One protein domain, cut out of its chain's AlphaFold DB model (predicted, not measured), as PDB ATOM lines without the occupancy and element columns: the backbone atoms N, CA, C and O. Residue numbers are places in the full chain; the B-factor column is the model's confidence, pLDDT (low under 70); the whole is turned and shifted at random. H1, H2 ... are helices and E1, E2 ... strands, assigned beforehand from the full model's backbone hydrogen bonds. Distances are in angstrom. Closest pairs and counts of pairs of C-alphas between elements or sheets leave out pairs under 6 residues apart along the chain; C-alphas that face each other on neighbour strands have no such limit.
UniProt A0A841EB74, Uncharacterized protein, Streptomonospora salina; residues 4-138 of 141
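What this domain is: This is residues 4 to 138 of the 141 residues of an uncharacterized protein of Streptomonospora salina (UniProt A0A841EB74). A small antiparallel sheet of three strands, E1, E2 and E3, has the long helix H3 along one face and two short helices, H1 and H2, on the other. On H3's side of the sheet two long stretches with no named element, residues 28 to 51 in part and residues 100 to 125, run toward the helix H4, which lies at the far end of the longest axis, away from the sheet and the other helices. The printed part has 135 residues, with four named helices and three strands in the order H1 H2 E1 E2 E3 H3 H4; the sheet's order is E1, E2, E3. The class is mixed, helices and strands, with under half of the residues in named elements. The whole is compact, with a radius of gyration of the C-alphas of 15.6 A and spans of 48 by 32 by 28 A.

Where its parts are: The strand E1, residues 52 to 58, measures 20.5 A and begins at C-alpha 52 (316.795, 157.583, 340.417). E2 is residues 65 to 71, 20.2 A, and E3 is residues 74 to 80, 20.3 A. H3, residues 83 to 99, is the longest helix, 24.2 A. H1 is residues 7 to 10, 5.3 A, and H2 is residues 22 to 27, 8.7 A. H4, residues 126 to 137, measures 16.7 A and ends at C-alpha 137 (328.901, 151.310, 307.021).

How they stand to each other: E1, E2 and E3 form a meander, each strand the antiparallel neighbour of the one before, with E1 and E3 as edge strands. In the hairpin E1 and E2, N 55 and O 68 are 2.8 A apart, within hydrogen-bond range; in the hairpin E2 and E3, N 71 and O 74 are 2.8 A apart. H3 is on the sheet at a height of 10.0 A and runs along the strands, at 0 degrees to E2 on the local plane; its closest C-alphas to E2 are those of Ala 83 and Tyr 65, 6.0 A. H1 and H2 are on the opposite face. H1 lies over E3 at a height of 7.5 A, the closest C-alphas being those of Leu 8 and Ala 79, 5.2 A. H2 runs along the strands, at 8 degrees to E1 on the local plane; the closest C-alphas are those of Gly 22 and Ile 53, 7.1 A. Residues 34 to 35 pair antiparallel with residues 55 to 56 of E1. H4 is not on the sheet and is apart from H3. Every O i to N i+4 pair in H2, H3 and H4 is within hydrogen-bond range; H1 is too short for one.

The domain as a whole: The C-alphas farthest apart are those of Leu 4 and Gly 138, 51.5 A. The printed part has no cut. The links H1 to H2, H2 to E1 and H3 to H4 are long. Mean pLDDT of the printed part is 92.6; residues 4 to 5 and 135 to 138 are under 70.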
ATOM      1  N   LEU A   4     336.042 141.570 357.732       53.25
ATOM      2  CA  LEU A   4     336.736 141.922 356.484       53.25
ATOM      3  C   LEU A   4     336.398 140.994 355.301       53.25
ATOM      4  O   LEU A   4     336.854 141.233 354.185       53.25
ATOM      5  N   SER A   5     335.617 139.932 355.524       67.50
ATOM      6  CA  SER A   5     335.163 139.037 354.455       67.50
ATOM      7  C   SER A   5     333.895 139.527 353.760       67.50
ATOM      8  O   SER A   5     333.574 139.007 352.696       67.50
ATOM      9  N   ASN A   6     333.173 140.505 354.322       82.25
ATOM     10  CA  ASN A   6     332.031 141.103 353.636       82.25
ATOM     11  C   ASN A   6     332.527 142.205 352.679       82.25
ATOM     12  O   ASN A   6     332.971 143.251 353.157       82.25
ATOM     13  N   PRO A   7     332.451 142.020 351.346       83.81
ATOM     14  CA  PRO A   7     332.940 143.009 350.386       83.81
ATOM     15  C   PRO A   7     332.196 144.348 350.480       83.81
ATOM     16  O   PRO A   7     332.772 145.380 350.153       83.81
ATOM     17  N   LEU A   8     330.962 144.360 350.998       89.44
ATOM     18  CA  LEU A   8     330.207 145.591 351.235       89.44
ATOM     19  C   LEU A   8     330.904 146.516 352.246       89.44
ATOM     20  O   LEU A   8     330.916 147.722 352.052       89.44
ATOM     21  N   LEU A   9     331.527 145.952 353.289       90.25
ATOM     22  CA  LEU A   9     332.201 146.725 354.344       90.25
ATOM     23  C   LEU A   9     333.549 147.311 353.899       90.25
ATOM     24  O   LEU A   9     334.182 148.041 354.656       90.25
ATOM     25  N   ARG A  10     334.012 146.958 352.695       93.25
ATOM     26  CA  ARG A  10     335.252 147.469 352.098       93.25
ATOM     27  C   ARG A  10     334.999 148.596 351.099       93.25
ATOM     28  O   ARG A  10     335.961 149.191 350.628       93.25
ATOM     29  N   LEU A  11     333.740 148.859 350.743       95.81
ATOM     30  CA  LEU A  11     333.398 149.985 349.883       95.81
ATOM     31  C   LEU A  11     333.528 151.303 350.666       95.81
ATOM     32  O   LEU A  11     333.201 151.323 351.855       95.81
ATOM     33  N   PRO A  12     333.962 152.398 350.018       95.81
ATOM     34  CA  PRO A  12     333.892 153.726 350.613       95.81
ATOM     35  C   PRO A  12     332.450 154.110 350.947       95.81
ATOM     36  O   PRO A  12     331.513 153.676 350.266       95.81
ATOM     37  N   GLU A  13     332.285 154.947 351.968       95.38
ATOM     38  CA  GLU A  13     330.977 155.481 352.340       95.38
ATOM     39  C   GLU A  13     330.385 156.323 351.198       95.38
ATOM     40  O   GLU A  13     331.098 156.951 350.416       95.38
ATOM     41  N   LEU A  14     329.058 156.302 351.088       96.31
ATOM     42  CA  LEU A  14     328.308 157.185 350.197       96.31
ATOM     43  C   LEU A  14     327.865 158.440 350.959       96.31
ATOM     44  O   LEU A  14     327.774 158.399 352.190       96.31
ATOM     45  N   PRO A  15     327.520 159.528 350.249       95.81
ATOM     46  CA  PRO A  15     326.945 160.707 350.880       95.81
ATOM     47  C   PRO A  15     325.672 160.361 351.652       95.81
ATOM     48  O   PRO A  15     324.927 159.442 351.289       95.81
ATOM     49  N   ALA A  16     325.410 161.121 352.716       93.12
ATOM     50  CA  ALA A  16     324.211 160.943 353.520       93.12
ATOM     51  C   ALA A  16     322.946 161.137 352.669       93.12
ATOM     52  O   ALA A  16     322.888 161.979 351.776       93.12
ATOM     53  N   ARG A  17     321.914 160.345 352.956       90.31
ATOM     54  CA  ARG A  17     320.680 160.317 352.160       90.31
ATOM     55  C   ARG A  17     319.832 161.591 352.217       90.31
ATOM     56  O   ARG A  17     318.944 161.763 351.394       90.31
ATOM     57  N   ASP A  18     320.048 162.426 353.226       88.44
ATOM     58  CA  ASP A  18     319.314 163.666 353.491       88.44
ATOM     59  C   ASP A  18     320.009 164.912 352.920       88.44
ATOM     60  O   ASP A  18     319.597 166.041 353.199       88.44
ATOM     61  N   VAL A  19     321.044 164.716 352.097       87.75
ATOM     62  CA  VAL A  19     321.644 165.781 351.293       87.75
ATOM     63  C   VAL A  19     320.694 166.133 350.150       87.75
ATOM     64  O   VAL A  19     320.704 165.478 349.115       87.75
ATOM     65  N   GLY A  20     319.887 167.175 350.358       89.81
ATOM     66  CA  GLY A  20     319.139 167.853 349.295       89.81
ATOM     67  C   GLY A  20     318.287 166.928 348.420       89.81
ATOM     68  O   GLY A  20     317.584 166.052 348.932       89.81
ATOM     69  N   ASP A  21     318.311 167.171 347.109       92.19
ATOM     70  CA  ASP A  21     317.752 166.264 346.101       92.19
ATOM     71  C   ASP A  21     318.824 165.345 345.476       92.19
ATOM     72  O   ASP A  21     319.982 165.334 345.885       92.19
ATOM     73  N   GLY A  22     318.448 164.535 344.483       93.69
ATOM     74  CA  GLY A  22     319.393 163.623 343.842       93.69
ATOM     75  C   GLY A  22     320.574 164.315 343.147       93.69
ATOM     76  O   GLY A  22     321.659 163.737 343.096       93.69
ATOM     77  N   TYR A  23     320.413 165.546 342.649       96.06
ATOM     78  CA  TYR A  23     321.536 166.300 342.087       96.06
ATOM     79  C   TYR A  23     322.488 166.772 343.183       96.06
ATOM     80  O   TYR A  23     323.695 166.586 343.041       96.06
ATOM     81  N   ASP A  24     321.956 167.295 344.292       95.81
ATOM     82  CA  ASP A  24     322.778 167.665 345.450       95.81
ATOM     83  C   ASP A  24     323.534 166.437 345.994       95.81
ATOM     84  O   ASP A  24     324.731 166.500 346.276       95.81
ATOM     85  N   TRP A  25     322.863 165.284 346.078       95.88
ATOM     86  CA  TRP A  25     323.478 164.028 346.505       95.88
ATOM     87  C   TRP A  25     324.598 163.565 345.559       95.88
ATOM     88  O   TRP A  25     325.632 163.073 346.016       95.88
ATOM     89  N   MET A  26     324.425 163.730 344.242       95.44
ATOM     90  CA  MET A  26     325.463 163.411 343.257       95.44
ATOM     91  C   MET A  26     326.705 164.289 343.387       95.44
ATOM     92  O   MET A  26     327.813 163.788 343.181       95.44
ATOM     93  N   ASP A  27     326.530 165.574 343.686       96.06
ATOM     94  CA  ASP A  27     327.633 166.531 343.796       96.06
ATOM     95  C   ASP A  27     328.548 166.227 344.996       96.06
ATOM     96  O   ASP A  27     329.737 166.546 344.965       96.06
ATOM     97  N   GLU A  28     328.029 165.531 346.012       96.44
ATOM     98  CA  GLU A  28     328.791 165.081 347.183       96.44
ATOM     99  C   GLU A  28     329.492 163.720 346.985       96.44
ATOM    100  O   GLU A  28     330.241 163.267 347.860       96.44
ATOM    101  N   LEU A  29     329.284 163.035 345.849       96.44
ATOM    102  CA  LEU A  29     329.958 161.763 345.569       96.44
ATOM    103  C   LEU A  29     331.480 161.940 345.577       96.44
ATOM    104  O   LEU A  29     332.054 162.773 344.875       96.44
ATOM    105  N   SER A  30     332.152 161.090 346.346       95.81
ATOM    106  CA  SER A  30     333.594 161.155 346.566       95.81
ATOM    107  C   SER A  30     334.203 159.753 346.671       95.81
ATOM    108  O   SER A  30     333.554 158.748 346.373       95.81
ATOM    109  N   ASP A  31     335.500 159.681 346.979       94.88
ATOM    110  CA  ASP A  31     336.228 158.428 347.226       94.88
ATOM    111  C   ASP A  31     336.128 157.381 346.103       94.88
ATOM    112  O   ASP A  31     336.155 156.173 346.318       94.88
ATOM    113  N   GLY A  32     336.058 157.855 344.856       95.69
ATOM    114  CA  GLY A  32     336.051 157.008 343.663       95.69
ATOM    115  C   GLY A  32     334.669 156.506 343.244       95.69
ATOM    116  O   GLY A  32     334.564 155.839 342.208       95.69
ATOM    117  N   TRP A  33     333.610 156.848 343.982       98.00
ATOM    118  CA  TRP A  33     332.251 156.726 343.474       98.00
ATOM    119  C   TRP A  33     332.029 157.691 342.311       98.00
ATOM    120  O   TRP A  33     332.519 158.819 342.289       98.00
ATOM    121  N   ARG A  34     331.279 157.229 341.314       97.12
ATOM    122  CA  ARG A  34     330.839 158.052 340.188       97.12
ATOM    123  C   ARG A  34     329.432 157.663 339.780       97.12
ATOM    124  O   ARG A  34     329.136 156.470 339.670       97.12
ATOM    125  N   PHE A  35     328.599 158.651 339.497       96.38
ATOM    126  CA  PHE A  35     327.309 158.410 338.869       96.38
ATOM    127  C   PHE A  35     327.491 157.912 337.428       96.38
ATOM    128  O   PHE A  35     328.514 158.156 336.773       96.38
ATOM    129  N   VAL A  36     326.489 157.202 336.920       96.31
ATOM    130  CA  VAL A  36     326.454 156.687 335.552       96.31
ATOM    131  C   VAL A  36     325.202 157.228 334.863       96.31
ATOM    132  O   VAL A  36     324.109 156.748 335.149       96.31
ATOM    133  N   PRO A  37     325.340 158.209 333.953       93.75
ATOM    134  CA  PRO A  37     324.177 158.823 333.321       93.75
ATOM    135  C   PRO A  37     323.607 157.941 332.206       93.75
ATOM    136  O   PRO A  37     322.401 157.764 332.102       93.75
ATOM    137  N   ALA A  38     324.488 157.343 331.400       95.38
ATOM    138  CA  ALA A  38     324.130 156.724 330.133       95.38
ATOM    139  C   ALA A  38     324.573 155.256 330.050       95.38
ATOM    140  O   ALA A  38     325.710 154.894 330.391       95.38
ATOM    141  N   TRP A  39     323.690 154.419 329.516       97.19
ATOM    142  CA  TRP A  39     323.843 152.975 329.399       97.19
ATOM    143  C   TRP A  39     323.535 152.466 327.988       97.19
ATOM    144  O   TRP A  39     322.899 153.128 327.163       97.19
ATOM    145  N   GLY A  40     324.028 151.268 327.683       96.94
ATOM    146  CA  GLY A  40     323.909 150.662 326.365       96.94
ATOM    147  C   GLY A  40     324.728 151.378 325.285       96.94
ATOM    148  O   GLY A  40     325.518 152.289 325.526       96.94
ATOM    149  N   LEU A  41     324.576 150.923 324.046       96.75
ATOM    150  CA  LEU A  41     325.317 151.406 322.883       96.75
ATOM    151  C   LEU A  41     324.933 152.834 322.499       96.75
ATOM    152  O   LEU A  41     325.788 153.576 322.024       96.75
ATOM    153  N   HIS A  42     323.666 153.199 322.683       95.25
ATOM    154  CA  HIS A  42     323.121 154.481 322.241       95.25
ATOM    155  C   HIS A  42     323.023 155.521 323.360       95.25
ATOM    156  O   HIS A  42     322.607 156.641 323.091       95.25
ATOM    157  N   GLY A  43     323.454 155.174 324.577       95.38
ATOM    158  CA  GLY A  43     323.484 156.104 325.698       95.38
ATOM    159  C   GLY A  43     322.100 156.455 326.221       95.38
ATOM    160  O   GLY A  43     321.852 157.620 326.503       95.38
ATOM    161  N   TRP A  44     321.218 155.461 326.336       96.31
ATOM    162  CA  TRP A  44     319.943 155.631 327.029       96.31
ATOM    163  C   TRP A  44     320.187 155.898 328.506       96.31
ATOM    164  O   TRP A  44     321.127 155.351 329.086       96.31
ATOM    165  N   ASP A  45     319.326 156.699 329.113       96.06
ATOM    166  CA  ASP A  45     319.448 157.039 330.521       96.06
ATOM    167  C   ASP A  45     319.308 155.779 331.392       96.06
ATOM    168  O   ASP A  45     318.448 154.926 331.155       96.06
ATOM    169  N   LEU A  46     320.199 155.630 332.375       94.81
ATOM    170  CA  LEU A  46     320.232 154.459 333.263       94.81
ATOM    171  C   LEU A  46     319.158 154.515 334.363       94.81
ATOM    172  O   LEU A  46     318.732 153.475 334.859       94.81
ATOM    173  N   GLY A  47     318.735 155.722 334.737       91.69
ATOM    174  CA  GLY A  47     317.707 155.994 335.739       91.69
ATOM    175  C   GLY A  47     316.972 157.293 335.417       91.69
ATOM    176  O   GLY A  47     317.363 158.013 334.499       91.69
ATOM    177  N   ASP A  48     315.903 157.584 336.151       92.06
ATOM    178  CA  ASP A  48     315.073 158.776 335.958       92.06
ATOM    179  C   ASP A  48     315.561 159.938 336.828       92.06
ATOM    180  O   ASP A  48     315.307 159.988 338.029       92.06
ATOM    181  N   TRP A  49     316.328 160.852 336.248       91.56
ATOM    182  CA  TRP A  49     317.038 161.876 337.010       91.56
ATOM    183  C   TRP A  49     316.137 163.079 337.334       91.56
ATOM    184  O   TRP A  49     315.422 163.552 336.448       91.56
ATOM    185  N   PRO A  50     316.203 163.652 338.555       93.19
ATOM    186  CA  PRO A  50     317.123 163.337 339.662       93.19
ATOM    187  C   PRO A  50     316.618 162.267 340.648       93.19
ATOM    188  O   PRO A  50     317.246 162.037 341.676       93.19
ATOM    189  N   TYR A  51     315.479 161.632 340.390       93.00
ATOM    190  CA  TYR A  51     314.819 160.747 341.354       93.00
ATOM    191  C   TYR A  51     315.526 159.403 341.524       93.00
ATOM    192  O   TYR A  51     315.576 158.882 342.636       93.00
ATOM    193  N   VAL A  52     316.088 158.861 340.441       94.00
ATOM    194  CA  VAL A  52     316.795 157.583 340.417       94.00
ATOM    195  C   VAL A  52     318.171 157.732 339.784       94.00
ATOM    196  O   VAL A  52     318.304 157.961 338.580       94.00
ATOM    197  N   ILE A  53     319.209 157.548 340.596       96.06
ATOM    198  CA  ILE A  53     320.606 157.710 340.192       96.06
ATOM    199  C   ILE A  53     321.361 156.425 340.487       96.06
ATOM    200  O   ILE A  53     321.375 155.934 341.614       96.06
ATOM    201  N   ALA A  54     322.052 155.904 339.480       97.00
ATOM    202  CA  ALA A  54     322.936 154.764 339.635       97.00
ATOM    203  C   ALA A  54     324.398 155.217 339.694       97.00
ATOM    204  O   ALA A  54     324.859 156.012 338.872       97.00
ATOM    205  N   CYS A  55     325.145 154.664 340.645       97.75
ATOM    206  CA  CYS A  55     326.556 154.941 340.867       97.75
ATOM    207  C   CYS A  55     327.383 153.663 340.828       97.75
ATOM    208  O   CYS A  55     326.911 152.568 341.141       97.75
ATOM    209  N   VAL A  56     328.656 153.810 340.475       98.38
ATOM    210  CA  VAL A  56     329.626 152.719 340.490       98.38
ATOM    211  C   VAL A  56     330.890 153.116 341.228       98.38
ATOM    212  O   VAL A  56     331.358 154.245 341.120       98.38
ATOM    213  N   TYR A  57     331.481 152.130 341.888       98.38
ATOM    214  CA  TYR A  57     332.832 152.168 342.426       98.38
ATOM    215  C   TYR A  57     333.669 151.092 341.726       98.38
ATOM    216  O   TYR A  57     333.152 150.044 341.312       98.38
ATOM    217  N   SER A  58     334.955 151.362 341.514       97.31
ATOM    218  CA  SER A  58     335.927 150.367 341.047       97.31
ATOM    219  C   SER A  58     337.242 150.618 341.756       97.31
ATOM    220  O   SER A  58     337.862 151.658 341.530       97.31
ATOM    221  N   ASP A  59     337.661 149.666 342.578       95.38
ATOM    222  CA  ASP A  59     338.954 149.740 343.234       95.38
ATOM    223  C   ASP A  59     340.086 149.550 342.203       95.38
ATOM    224  O   ASP A  59     340.038 148.611 341.399       95.38
ATOM    225  N   PRO A  60     341.093 150.438 342.157       92.62
ATOM    226  CA  PRO A  60     342.199 150.310 341.213       92.62
ATOM    227  C   PRO A  60     343.233 149.245 341.616       92.62
ATOM    228  O   PRO A  60     344.053 148.862 340.780       92.62
ATOM    229  N   ALA A  61     343.240 148.799 342.875       93.31
ATOM    230  CA  ALA A  61     344.233 147.885 343.435       93.31
ATOM    231  C   ALA A  61     343.684 146.469 343.664       93.31
ATOM    232  O   ALA A  61     344.442 145.500 343.578       93.31
ATOM    233  N   GLU A  62     342.387 146.333 343.936       92.56
ATOM    234  CA  GLU A  62     341.761 145.063 344.311       92.56
ATOM    235  C   GLU A  62     340.537 144.730 343.435       92.56
ATOM    236  O   GLU A  62     339.921 145.616 342.847       92.56
ATOM    237  N   PRO A  63     340.139 143.448 343.320       94.31
ATOM    238  CA  PRO A  63     338.909 143.058 342.632       94.31
ATOM    239  C   PRO A  63     337.679 143.394 343.495       94.31
ATOM    240  O   PRO A  63     337.017 142.507 344.025       94.31
ATOM    241  N   LEU A  64     337.407 144.687 343.674       96.50
ATOM    242  CA  LEU A  64     336.272 145.205 344.428       96.50
ATOM    243  C   LEU A  64     335.530 146.247 343.592       96.50
ATOM    244  O   LEU A  64     336.055 147.305 343.243       96.50
ATOM    245  N   TYR A  65     334.278 145.942 343.281       98.00
ATOM    246  CA  TYR A  65     333.425 146.779 342.453       98.00
ATOM    247  C   TYR A  65     332.127 147.053 343.197       98.00
ATOM    248  O   TYR A  65     331.445 146.126 343.621       98.00
ATOM    249  N   GLY A  66     331.780 148.325 343.351       98.06
ATOM    250  CA  GLY A  66     330.540 148.742 343.998       98.06
ATOM    251  C   GLY A  66     329.503 149.181 342.977       98.06
ATOM    252  O   GLY A  66     329.847 149.739 341.932       98.06
ATOM    253  N   MET A  67     328.239 148.946 343.297       98.00
ATOM    254  CA  MET A  67     327.078 149.565 342.668       98.00
ATOM    255  C   MET A  67     326.230 150.176 343.773       98.00
ATOM    256  O   MET A  67     326.023 149.526 344.799       98.00
ATOM    257  N   ALA A  68     325.717 151.374 343.543       97.75
ATOM    258  CA  ALA A  68     324.713 151.964 344.405       97.75
ATOM    259  C   ALA A  68     323.576 152.557 343.579       97.75
ATOM    260  O   ALA A  68     323.809 153.025 342.464       97.75
ATOM    261  N   THR A  69     322.369 152.542 344.128       96.75
ATOM    262  CA  THR A  69     321.220 153.271 343.588       96.75
ATOM    263  C   THR A  69     320.680 154.197 344.656       96.75
ATOM    264  O   THR A  69     320.427 153.749 345.770       96.75
ATOM    265  N   TYR A  70     320.508 155.463 344.305       96.44
ATOM    266  CA  TYR A  70     319.698 156.415 345.048       96.44
ATOM    267  C   TYR A  70     318.315 156.453 344.401       96.44
ATOM    268  O   TYR A  70     318.237 156.650 343.189       96.44
ATOM    269  N   THR A  71     317.261 156.290 345.194       95.00
ATOM    270  CA  THR A  71     315.859 156.413 344.784       95.00
ATOM    271  C   THR A  71     315.149 157.312 345.786       95.00
ATOM    272  O   THR A  71     314.778 156.856 346.863       95.00
ATOM    273  N   GLU A  72     315.017 158.600 345.467       93.06
ATOM    274  CA  GLU A  72     314.338 159.606 346.309       93.06
ATOM    275  C   GLU A  72     314.754 159.580 347.798       93.06
ATOM    276  O   GLU A  72     313.930 159.727 348.702       93.06
ATOM    277  N   GLY A  73     316.047 159.378 348.068       92.44
ATOM    278  CA  GLY A  73     316.606 159.324 349.423       92.44
ATOM    279  C   GLY A  73     316.774 157.911 349.992       92.44
ATOM    280  O   GLY A  73     317.372 157.749 351.056       92.44
ATOM    281  N   ASP A  74     316.322 156.869 349.303       95.12
ATOM    282  CA  ASP A  74     316.669 155.492 349.652       95.12
ATOM    283  C   ASP A  74     317.914 155.049 348.879       95.12
ATOM    284  O   ASP A  74     317.969 155.135 347.654       95.12
ATOM    285  N   ILE A  75     318.933 154.588 349.609       95.88
ATOM    286  CA  ILE A  75     320.208 154.153 349.036       95.88
ATOM    287  C   ILE A  75     320.344 152.642 349.202       95.88
ATOM    288  O   ILE A  75     320.413 152.136 350.325       95.88
ATOM    289  N   GLU A  76     320.459 151.928 348.087       96.25
ATOM    290  CA  GLU A  76     320.843 150.516 348.070       96.25
ATOM    291  C   GLU A  76     322.275 150.367 347.566       96.25
ATOM    292  O   GLU A  76     322.669 151.017 346.600       96.25
ATOM    293  N   VAL A  77     323.063 149.493 348.201       97.56
ATOM    294  CA  VAL A  77     324.476 149.278 347.857       97.56
ATOM    295  C   VAL A  77     324.767 147.791 347.713       97.56
ATOM    296  O   VAL A  77     324.372 146.973 348.547       97.56
ATOM    297  N   ARG A  78     325.493 147.432 346.654       97.38
ATOM    298  CA  ARG A  78     325.946 146.065 346.373       97.38
ATOM    299  C   ARG A  78     327.428 146.067 346.014       97.38
ATOM    300  O   ARG A  78     327.906 146.966 345.323       97.38
ATOM    301  N   ALA A  79     328.138 145.031 346.448       97.44
ATOM    302  CA  ALA A  79     329.538 144.799 346.108       97.44
ATOM    303  C   ALA A  79     329.688 143.544 345.236       97.44
ATOM    304  O   ALA A  79     328.921 142.590 345.373       97.44
ATOM    305  N   PHE A  80     330.683 143.557 344.354       96.69
ATOM    306  CA  PHE A  80     330.958 142.519 343.367       96.69
ATOM    307  C   PHE A  80     332.465 142.286 343.244       96.69
ATOM    308  O   PHE A  80     333.256 143.223 343.378       96.69
ATOM    309  N   ASP A  81     332.848 141.058 342.892       95.12
ATOM    310  CA  ASP A  81     334.248 140.689 342.645       95.12
ATOM    311  C   ASP A  81     334.716 141.083 341.235       95.12
ATOM    312  O   ASP A  81     335.914 141.183 340.965       95.12
ATOM    313  N   THR A  82     333.780 141.325 340.306       96.38
ATOM    314  CA  THR A  82     334.103 141.716 338.931       96.38
ATOM    315  C   THR A  82     333.266 142.893 338.436       96.38
ATOM    316  O   THR A  82     332.078 143.033 338.734       96.38
ATOM    317  N   ALA A  83     333.871 143.719 337.575       96.75
ATOM    318  CA  ALA A  83     333.148 144.752 336.836       96.75
ATOM    319  C   ALA A  83     332.061 144.162 335.924       96.75
ATOM    320  O   ALA A  83     331.107 144.860 335.588       96.75
ATOM    321  N   HIS A  84     332.225 142.909 335.484       96.75
ATOM    322  CA  HIS A  84     331.249 142.228 334.643       96.75
ATOM    323  C   HIS A  84     329.947 141.988 335.406       96.75
ATOM    324  O   HIS A  84     328.897 142.391 334.915       96.75
ATOM    325  N   ASP A  85     330.030 141.433 336.615       97.56
ATOM    326  CA  ASP A  85     328.858 141.131 337.443       97.56
ATOM    327  C   ASP A  85     328.162 142.411 337.908       97.56
ATOM    328  O   ASP A  85     326.938 142.514 337.840       97.56
ATOM    329  N   ARG A  86     328.940 143.441 338.277       97.94
ATOM    330  CA  ARG A  86     328.391 144.772 338.570       97.94
ATOM    331  C   ARG A  86     327.627 145.339 337.371       97.94
ATOM    332  O   ARG A  86     326.527 145.856 337.520       97.94
ATOM    333  N   ASN A  87     328.212 145.270 336.175       98.06
ATOM    334  CA  ASN A  87     327.553 145.785 334.977       98.06
ATOM    335  C   ASN A  87     326.321 144.946 334.605       98.06
ATOM    336  O   ASN A  87     325.363 145.517 334.111       98.06
ATOM    337  N   ALA A  88     326.313 143.635 334.862       97.25
ATOM    338  CA  ALA A  88     325.127 142.804 334.668       97.25
ATOM    339  C   ALA A  88     323.982 143.217 335.611       97.25
ATOM    340  O   ALA A  88     322.841 143.305 335.176       97.25
ATOM    341  N   ALA A  89     324.285 143.565 336.867       97.31
ATOM    342  CA  ALA A  89     323.283 144.121 337.781       97.31
ATOM    343  C   ALA A  89     322.738 145.482 337.299       97.31
ATOM    344  O   ALA A  89     321.545 145.746 337.409       97.31
ATOM    345  N   LEU A  90     323.587 146.331 336.714       97.44
ATOM    346  CA  LEU A  90     323.146 147.590 336.099       97.44
ATOM    347  C   LEU A  90     322.347 147.379 334.809       97.44
ATOM    348  O   LEU A  90     321.419 148.138 334.554       97.44
ATOM    349  N   ASP A  91     322.662 146.347 334.019       97.19
ATOM    350  CA  ASP A  91     321.859 145.956 332.857       97.19
ATOM    351  C   ASP A  91     320.411 145.633 333.287       97.19
ATOM    352  O   ASP A  91     319.462 146.021 332.604       97.19
ATOM    353  N   GLU A  92     320.231 144.956 334.429       95.19
ATOM    354  CA  GLU A  92     318.911 144.641 334.997       95.19
ATOM    355  C   GLU A  92     318.158 145.896 335.454       95.19
ATOM    356  O   GLU A  92     316.980 146.046 335.124       95.19
ATOM    357  N   ILE A  93     318.838 146.816 336.151       94.44
ATOM    358  CA  ILE A  93     318.262 148.101 336.586       94.44
ATOM    359  C   ILE A  93     317.814 148.926 335.376       94.44
ATOM    360  O   ILE A  93     316.662 149.356 335.319       94.44
ATOM    361  N   ALA A  94     318.687 149.077 334.374       95.44
ATOM    362  CA  ALA A  94     318.384 149.807 333.145       95.44
ATOM    363  C   ALA A  94     317.138 149.237 332.454       95.44
ATOM    364  O   ALA A  94     316.188 149.955 332.144       95.44
ATOM    365  N   ALA A  95     317.110 147.915 332.264       95.56
ATOM    366  CA  ALA A  95     315.999 147.244 331.610       95.56
ATOM    367  C   ALA A  95     314.693 147.353 332.397       95.56
ATOM    368  O   ALA A  95     313.630 147.464 331.788       95.56
ATOM    369  N   TRP A  96     314.747 147.314 333.731       93.94
ATOM    370  CA  TRP A  96     313.567 147.534 334.559       93.94
ATOM    371  C   TRP A  96     313.002 148.938 334.325       93.94
ATOM    372  O   TRP A  96     311.832 149.064 333.970       93.94
ATOM    373  N   HIS A  97     313.837 149.971 334.413       93.12
ATOM    374  CA  HIS A  97     313.436 151.361 334.193       93.12
ATOM    375  C   HIS A  97     312.840 151.605 332.804       93.12
ATOM    376  O   HIS A  97     311.733 152.135 332.677       93.12
ATOM    377  N   TRP A  98     313.516 151.127 331.759       95.44
ATOM    378  CA  TRP A  98     313.055 151.273 330.380       95.44
ATOM    379  C   TRP A  98     311.709 150.592 330.122       95.44
ATOM    380  O   TRP A  98     310.862 151.164 329.437       95.44
ATOM    381  N   ARG A  99     311.461 149.405 330.700       93.75
ATOM    382  CA  ARG A  99     310.153 148.723 330.581       93.75
ATOM    383  C   ARG A  99     309.020 149.501 331.240       93.75
ATOM    384  O   ARG A  99     307.888 149.426 330.769       93.75
ATOM    385  N   HIS A 100     309.318 150.233 332.308       90.44
ATOM    386  CA  HIS A 100     308.341 151.042 333.035       90.44
ATOM    387  C   HIS A 100     308.257 152.487 332.515       90.44
ATOM    388  O   HIS A 100     307.506 153.291 333.062       90.44
ATOM    389  N   GLY A 101     308.981 152.804 331.434       85.38
ATOM    390  CA  GLY A 101     308.929 154.095 330.750       85.38
ATOM    391  C   GLY A 101     309.593 155.246 331.507       85.38
ATOM    392  O   GLY A 101     309.321 156.401 331.187       85.38
ATOM    393  N   MET A 102     310.431 154.953 332.502       84.81
ATOM    394  CA  MET A 102     311.091 155.951 333.344       84.81
ATOM    395  C   MET A 102     312.557 155.563 333.536       84.81
ATOM    396  O   MET A 102     312.841 154.790 334.454       84.81
ATOM    397  N   PRO A 103     313.485 156.044 332.684       84.62
ATOM    398  CA  PRO A 103     313.317 156.980 331.557       84.62
ATOM    399  C   PRO A 103     312.947 156.269 330.236       84.62
ATOM    400  O   PRO A 103     312.835 155.042 330.179       84.62
ATOM    401  N   VAL A 104     312.760 157.032 329.147       85.06
ATOM    402  CA  VAL A 104     312.511 156.461 327.806       85.06
ATOM    403  C   VAL A 104     313.739 155.673 327.339       85.06
ATOM    404  O   VAL A 104     314.817 156.229 327.136       85.06
ATOM    405  N   GLY A 105     313.556 154.366 327.166       92.00
ATOM    406  CA  GLY A 105     314.601 153.429 326.770       92.00
ATOM    407  C   GLY A 105     314.603 153.055 325.280       92.00
ATOM    408  O   GLY A 105     314.043 153.770 324.450       92.00
ATOM    409  N   PRO A 106     315.247 151.930 324.919       95.00
ATOM    410  CA  PRO A 106     315.252 151.392 323.558       95.00
ATOM    411  C   PRO A 106     313.869 150.891 323.111       95.00
ATOM    412  O   PRO A 106     313.183 150.200 323.861       95.00
ATOM    413  N   ASP A 107     313.521 151.134 321.843       94.69
ATOM    414  CA  ASP A 107     312.269 150.656 321.228       94.69
ATOM    415  C   ASP A 107     312.224 149.127 321.029       94.69
ATOM    416  O   ASP A 107     311.159 148.549 320.822       94.69
ATOM    417  N   ASP A 108     313.382 148.464 321.056       96.00
ATOM    418  CA  ASP A 108     313.551 147.037 320.762       96.00
ATOM    419  C   ASP A 108     313.909 146.199 322.000       96.00
ATOM    420  O   ASP A 108     314.559 145.154 321.896       96.00
ATOM    421  N   LEU A 109     313.509 146.660 323.188       95.69
ATOM    422  CA  LEU A 109     313.769 145.954 324.438       95.69
ATOM    423  C   LEU A 109     313.055 144.585 324.466       95.69
ATOM    424  O   LEU A 109     311.835 144.534 324.286       95.69
ATOM    425  N   PRO A 110     313.765 143.472 324.736       95.31
ATOM    426  CA  PRO A 110     313.131 142.167 324.848       95.31
ATOM    427  C   PRO A 110     312.132 142.104 326.014       95.31
ATOM    428  O   PRO A 110     312.324 142.789 327.037       95.31
ATOM    429  N   PRO A 111     311.103 141.240 325.912       92.50
ATOM    430  CA  PRO A 111     310.183 140.962 327.008       92.50
ATOM    431  C   PRO A 111     310.903 140.612 328.314       92.50
ATOM    432  O   PRO A 111     312.057 140.176 328.332       92.50
ATOM    433  N   GLU A 112     310.219 140.804 329.439       91.19
ATOM    434  CA  GLU A 112     310.740 140.365 330.731       91.19
ATOM    435  C   GLU A 112     311.009 138.850 330.727       91.19
ATOM    436  O   GLU A 112     310.221 138.064 330.204       91.19
ATOM    437  N   GLY A 113     312.153 138.444 331.282       91.50
ATOM    438  CA  GLY A 113     312.623 137.056 331.260       91.50
ATOM    439  C   GLY A 113     313.416 136.662 330.010       91.50
ATOM    440  O   GLY A 113     314.102 135.640 330.038       91.50
ATOM    441  N   GLU A 114     313.402 137.470 328.944       95.06
ATOM    442  CA  GLU A 114     314.274 137.268 327.785       95.06
ATOM    443  C   GLU A 114     315.615 138.007 327.939       95.06
ATOM    444  O   GLU A 114     315.685 139.090 328.531       95.06
ATOM    445  N   PRO A 115     316.720 137.436 327.422       95.19
ATOM    446  CA  PRO A 115     318.031 138.058 327.533       95.19
ATOM    447  C   PRO A 115     318.095 139.364 326.732       95.19
ATOM    448  O   PRO A 115     317.770 139.398 325.550       95.19
ATOM    449  N   LEU A 116     318.630 140.417 327.354       96.88
ATOM    450  CA  LEU A 116     318.872 141.705 326.697       96.88
ATOM    451  C   LEU A 116     319.778 141.571 325.469       96.88
ATOM    452  O   LEU A 116     320.740 140.791 325.495       96.88
ATOM    453  N   LEU A 117     319.538 142.389 324.443       96.88
ATOM    454  CA  LEU A 117     320.379 142.422 323.248       96.88
ATOM    455  C   LEU A 117     321.749 143.043 323.572       96.88
ATOM    456  O   LEU A 117     321.872 143.832 324.514       96.88
ATOM    457  N   PRO A 118     322.813 142.725 322.811       96.12
ATOM    458  CA  PRO A 118     324.153 143.243 323.091       96.12
ATOM    459  C   PRO A 118     324.238 144.775 323.165       96.12
ATOM    460  O   PRO A 118     325.037 145.307 323.939       96.12
ATOM    461  N   HIS A 119     323.424 145.501 322.392       96.31
ATOM    462  CA  HIS A 119     323.403 146.964 322.418       96.31
ATOM    463  C   HIS A 119     322.709 147.548 323.648       96.31
ATOM    464  O   HIS A 119     323.020 148.677 323.992       96.31
ATOM    465  N   HIS A 120     321.867 146.806 324.367       97.31
ATOM    466  CA  HIS A 120     321.244 147.269 325.620       97.31
ATOM    467  C   HIS A 120     322.192 147.224 326.822       97.31
ATOM    468  O   HIS A 120     321.923 147.842 327.845       97.31
ATOM    469  N   ARG A 121     323.294 146.477 326.710       96.81
ATOM    470  CA  ARG A 121     324.175 146.154 327.836       96.81
ATOM    471  C   ARG A 121     325.400 147.053 327.912       96.81
ATOM    472  O   ARG A 121     325.890 147.516 326.872       96.81
ATOM    473  N   ARG A 122     325.987 147.112 329.113       94.81
ATOM    474  CA  ARG A 122     327.244 147.797 329.474       94.81
ATOM    475  C   ARG A 122     327.147 149.328 329.422       94.81
ATOM    476  O   ARG A 122     326.298 149.862 328.713       94.81
ATOM    477  N   PRO A 123     328.072 150.044 330.094       95.12
ATOM    478  CA  PRO A 123     328.107 151.498 330.029       95.12
ATOM    479  C   PRO A 123     328.242 152.011 328.596       95.12
ATOM    480  O   PRO A 123     328.977 151.434 327.777       95.12
ATOM    481  N   PHE A 124     327.597 153.143 328.326       96.00
ATOM    482  CA  PHE A 124     327.836 153.879 327.097       96.00
ATOM    483  C   PHE A 124     329.293 154.346 327.018       96.00
ATOM    484  O   PHE A 124     329.923 154.716 328.011       96.00
ATOM    485  N   SER A 125     329.847 154.337 325.808       95.25
ATOM    486  CA  SER A 125     331.090 155.046 325.515       95.25
ATOM    487  C   SER A 125     331.140 155.426 324.043       95.25
ATOM    488  O   SER A 125     330.832 154.609 323.172       95.25
ATOM    489  N   TRP A 126     331.618 156.638 323.766       93.31
ATOM    490  CA  TRP A 126     331.810 157.136 322.404       93.31
ATOM    491  C   TRP A 126     332.644 156.182 321.549       93.31
ATOM    492  O   TRP A 126     332.231 155.814 320.456       93.31
ATOM    493  N   GLY A 127     333.752 155.667 322.089       94.69
ATOM    494  CA  GLY A 127     334.602 154.728 321.359       94.69
ATOM    495  C   GLY A 127     333.914 153.399 321.019       94.69
ATOM    496  O   GLY A 127     334.218 152.807 319.986       94.69
ATOM    497  N   ARG A 128     332.988 152.897 321.853       93.94
ATOM    498  CA  ARG A 128     332.182 151.714 321.501       93.94
ATOM    499  C   ARG A 128     331.218 152.051 320.372       93.94
ATOM    500  O   ARG A 128     331.193 151.337 319.372       93.94
ATOM    501  N   TRP A 129     330.477 153.140 320.534       93.75
ATOM    502  CA  TRP A 129     329.502 153.586 319.554       93.75
ATOM    503  C   TRP A 129     330.136 153.812 318.176       93.75
ATOM    504  O   TRP A 129     329.644 153.276 317.186       93.75
ATOM    505  N   GLU A 130     331.281 154.498 318.113       93.69
ATOM    506  CA  GLU A 130     332.053 154.738 316.886       93.69
ATOM    507  C   GLU A 130     332.494 153.446 316.191       93.69
ATOM    508  O   GLU A 130     332.338 153.305 314.973       93.69
ATOM    509  N   ARG A 131     333.014 152.477 316.956       91.94
ATOM    510  CA  ARG A 131     333.438 151.184 316.404       91.94
ATOM    511  C   ARG A 131     332.272 150.407 315.809       91.94
ATOM    512  O   ARG A 131     332.449 149.783 314.765       91.94
ATOM    513  N   GLU A 132     331.116 150.404 316.466       89.56
ATOM    514  CA  GLU A 132     329.958 149.622 316.020       89.56
ATOM    515  C   GLU A 132     329.245 150.298 314.834       89.56
ATOM    516  O   GLU A 132     328.960 149.623 313.845       89.56
ATOM    517  N   ARG A 133     329.099 151.635 314.815       83.69
ATOM    518  CA  ARG A 133     328.554 152.350 313.636       83.69
ATOM    519  C   ARG A 133     329.448 152.245 312.395       83.69
ATOM    520  O   ARG A 133     328.939 152.225 311.276       83.69
ATOM    521  N   GLY A 134     330.772 152.202 312.571       71.56
ATOM    522  CA  GLY A 134     331.729 152.079 311.467       71.56
ATOM    523  C   GLY A 134     331.674 150.708 310.786       71.56
ATOM    524  O   GLY A 134     331.859 150.611 309.575       71.56
ATOM    525  N   GLN A 135     331.344 149.657 311.543       63.59
ATOM    526  CA  GLN A 135     331.153 148.303 311.014       63.59
ATOM    527  C   GLN A 135     329.871 148.185 310.179       63.59
ATOM    528  O   GLN A 135     329.883 147.522 309.144       63.59
ATOM    529  N   SER A 136     328.799 148.891 310.551       58.69
ATOM    530  CA  SER A 136     327.553 148.925 309.769       58.69
ATOM    531  C   SER A 136     327.686 149.656 308.424       58.69
ATOM    532  O   SER A 136     326.903 149.396 307.515       58.69
ATOM    533  N   GLN A 137     328.675 150.548 308.263       53.28
ATOM    534  CA  GLN A 137     328.901 151.310 307.021       53.28
ATOM    535  C   GLN A 137     329.939 150.675 306.073       53.28
ATOM    536  O   GLN A 137     330.063 151.104 304.929       53.28
ATOM    537  N   GLY A 138     330.670 149.643 306.511       49.94
ATOM    538  CA  GLY A 138     331.716 148.972 305.721       49.94
ATOM    539  C   GLY A 138     331.238 147.814 304.833       49.94
ATOM    540  O   GLY A 138     332.062 147.162 304.195       49.94
TER     541      GLY A 138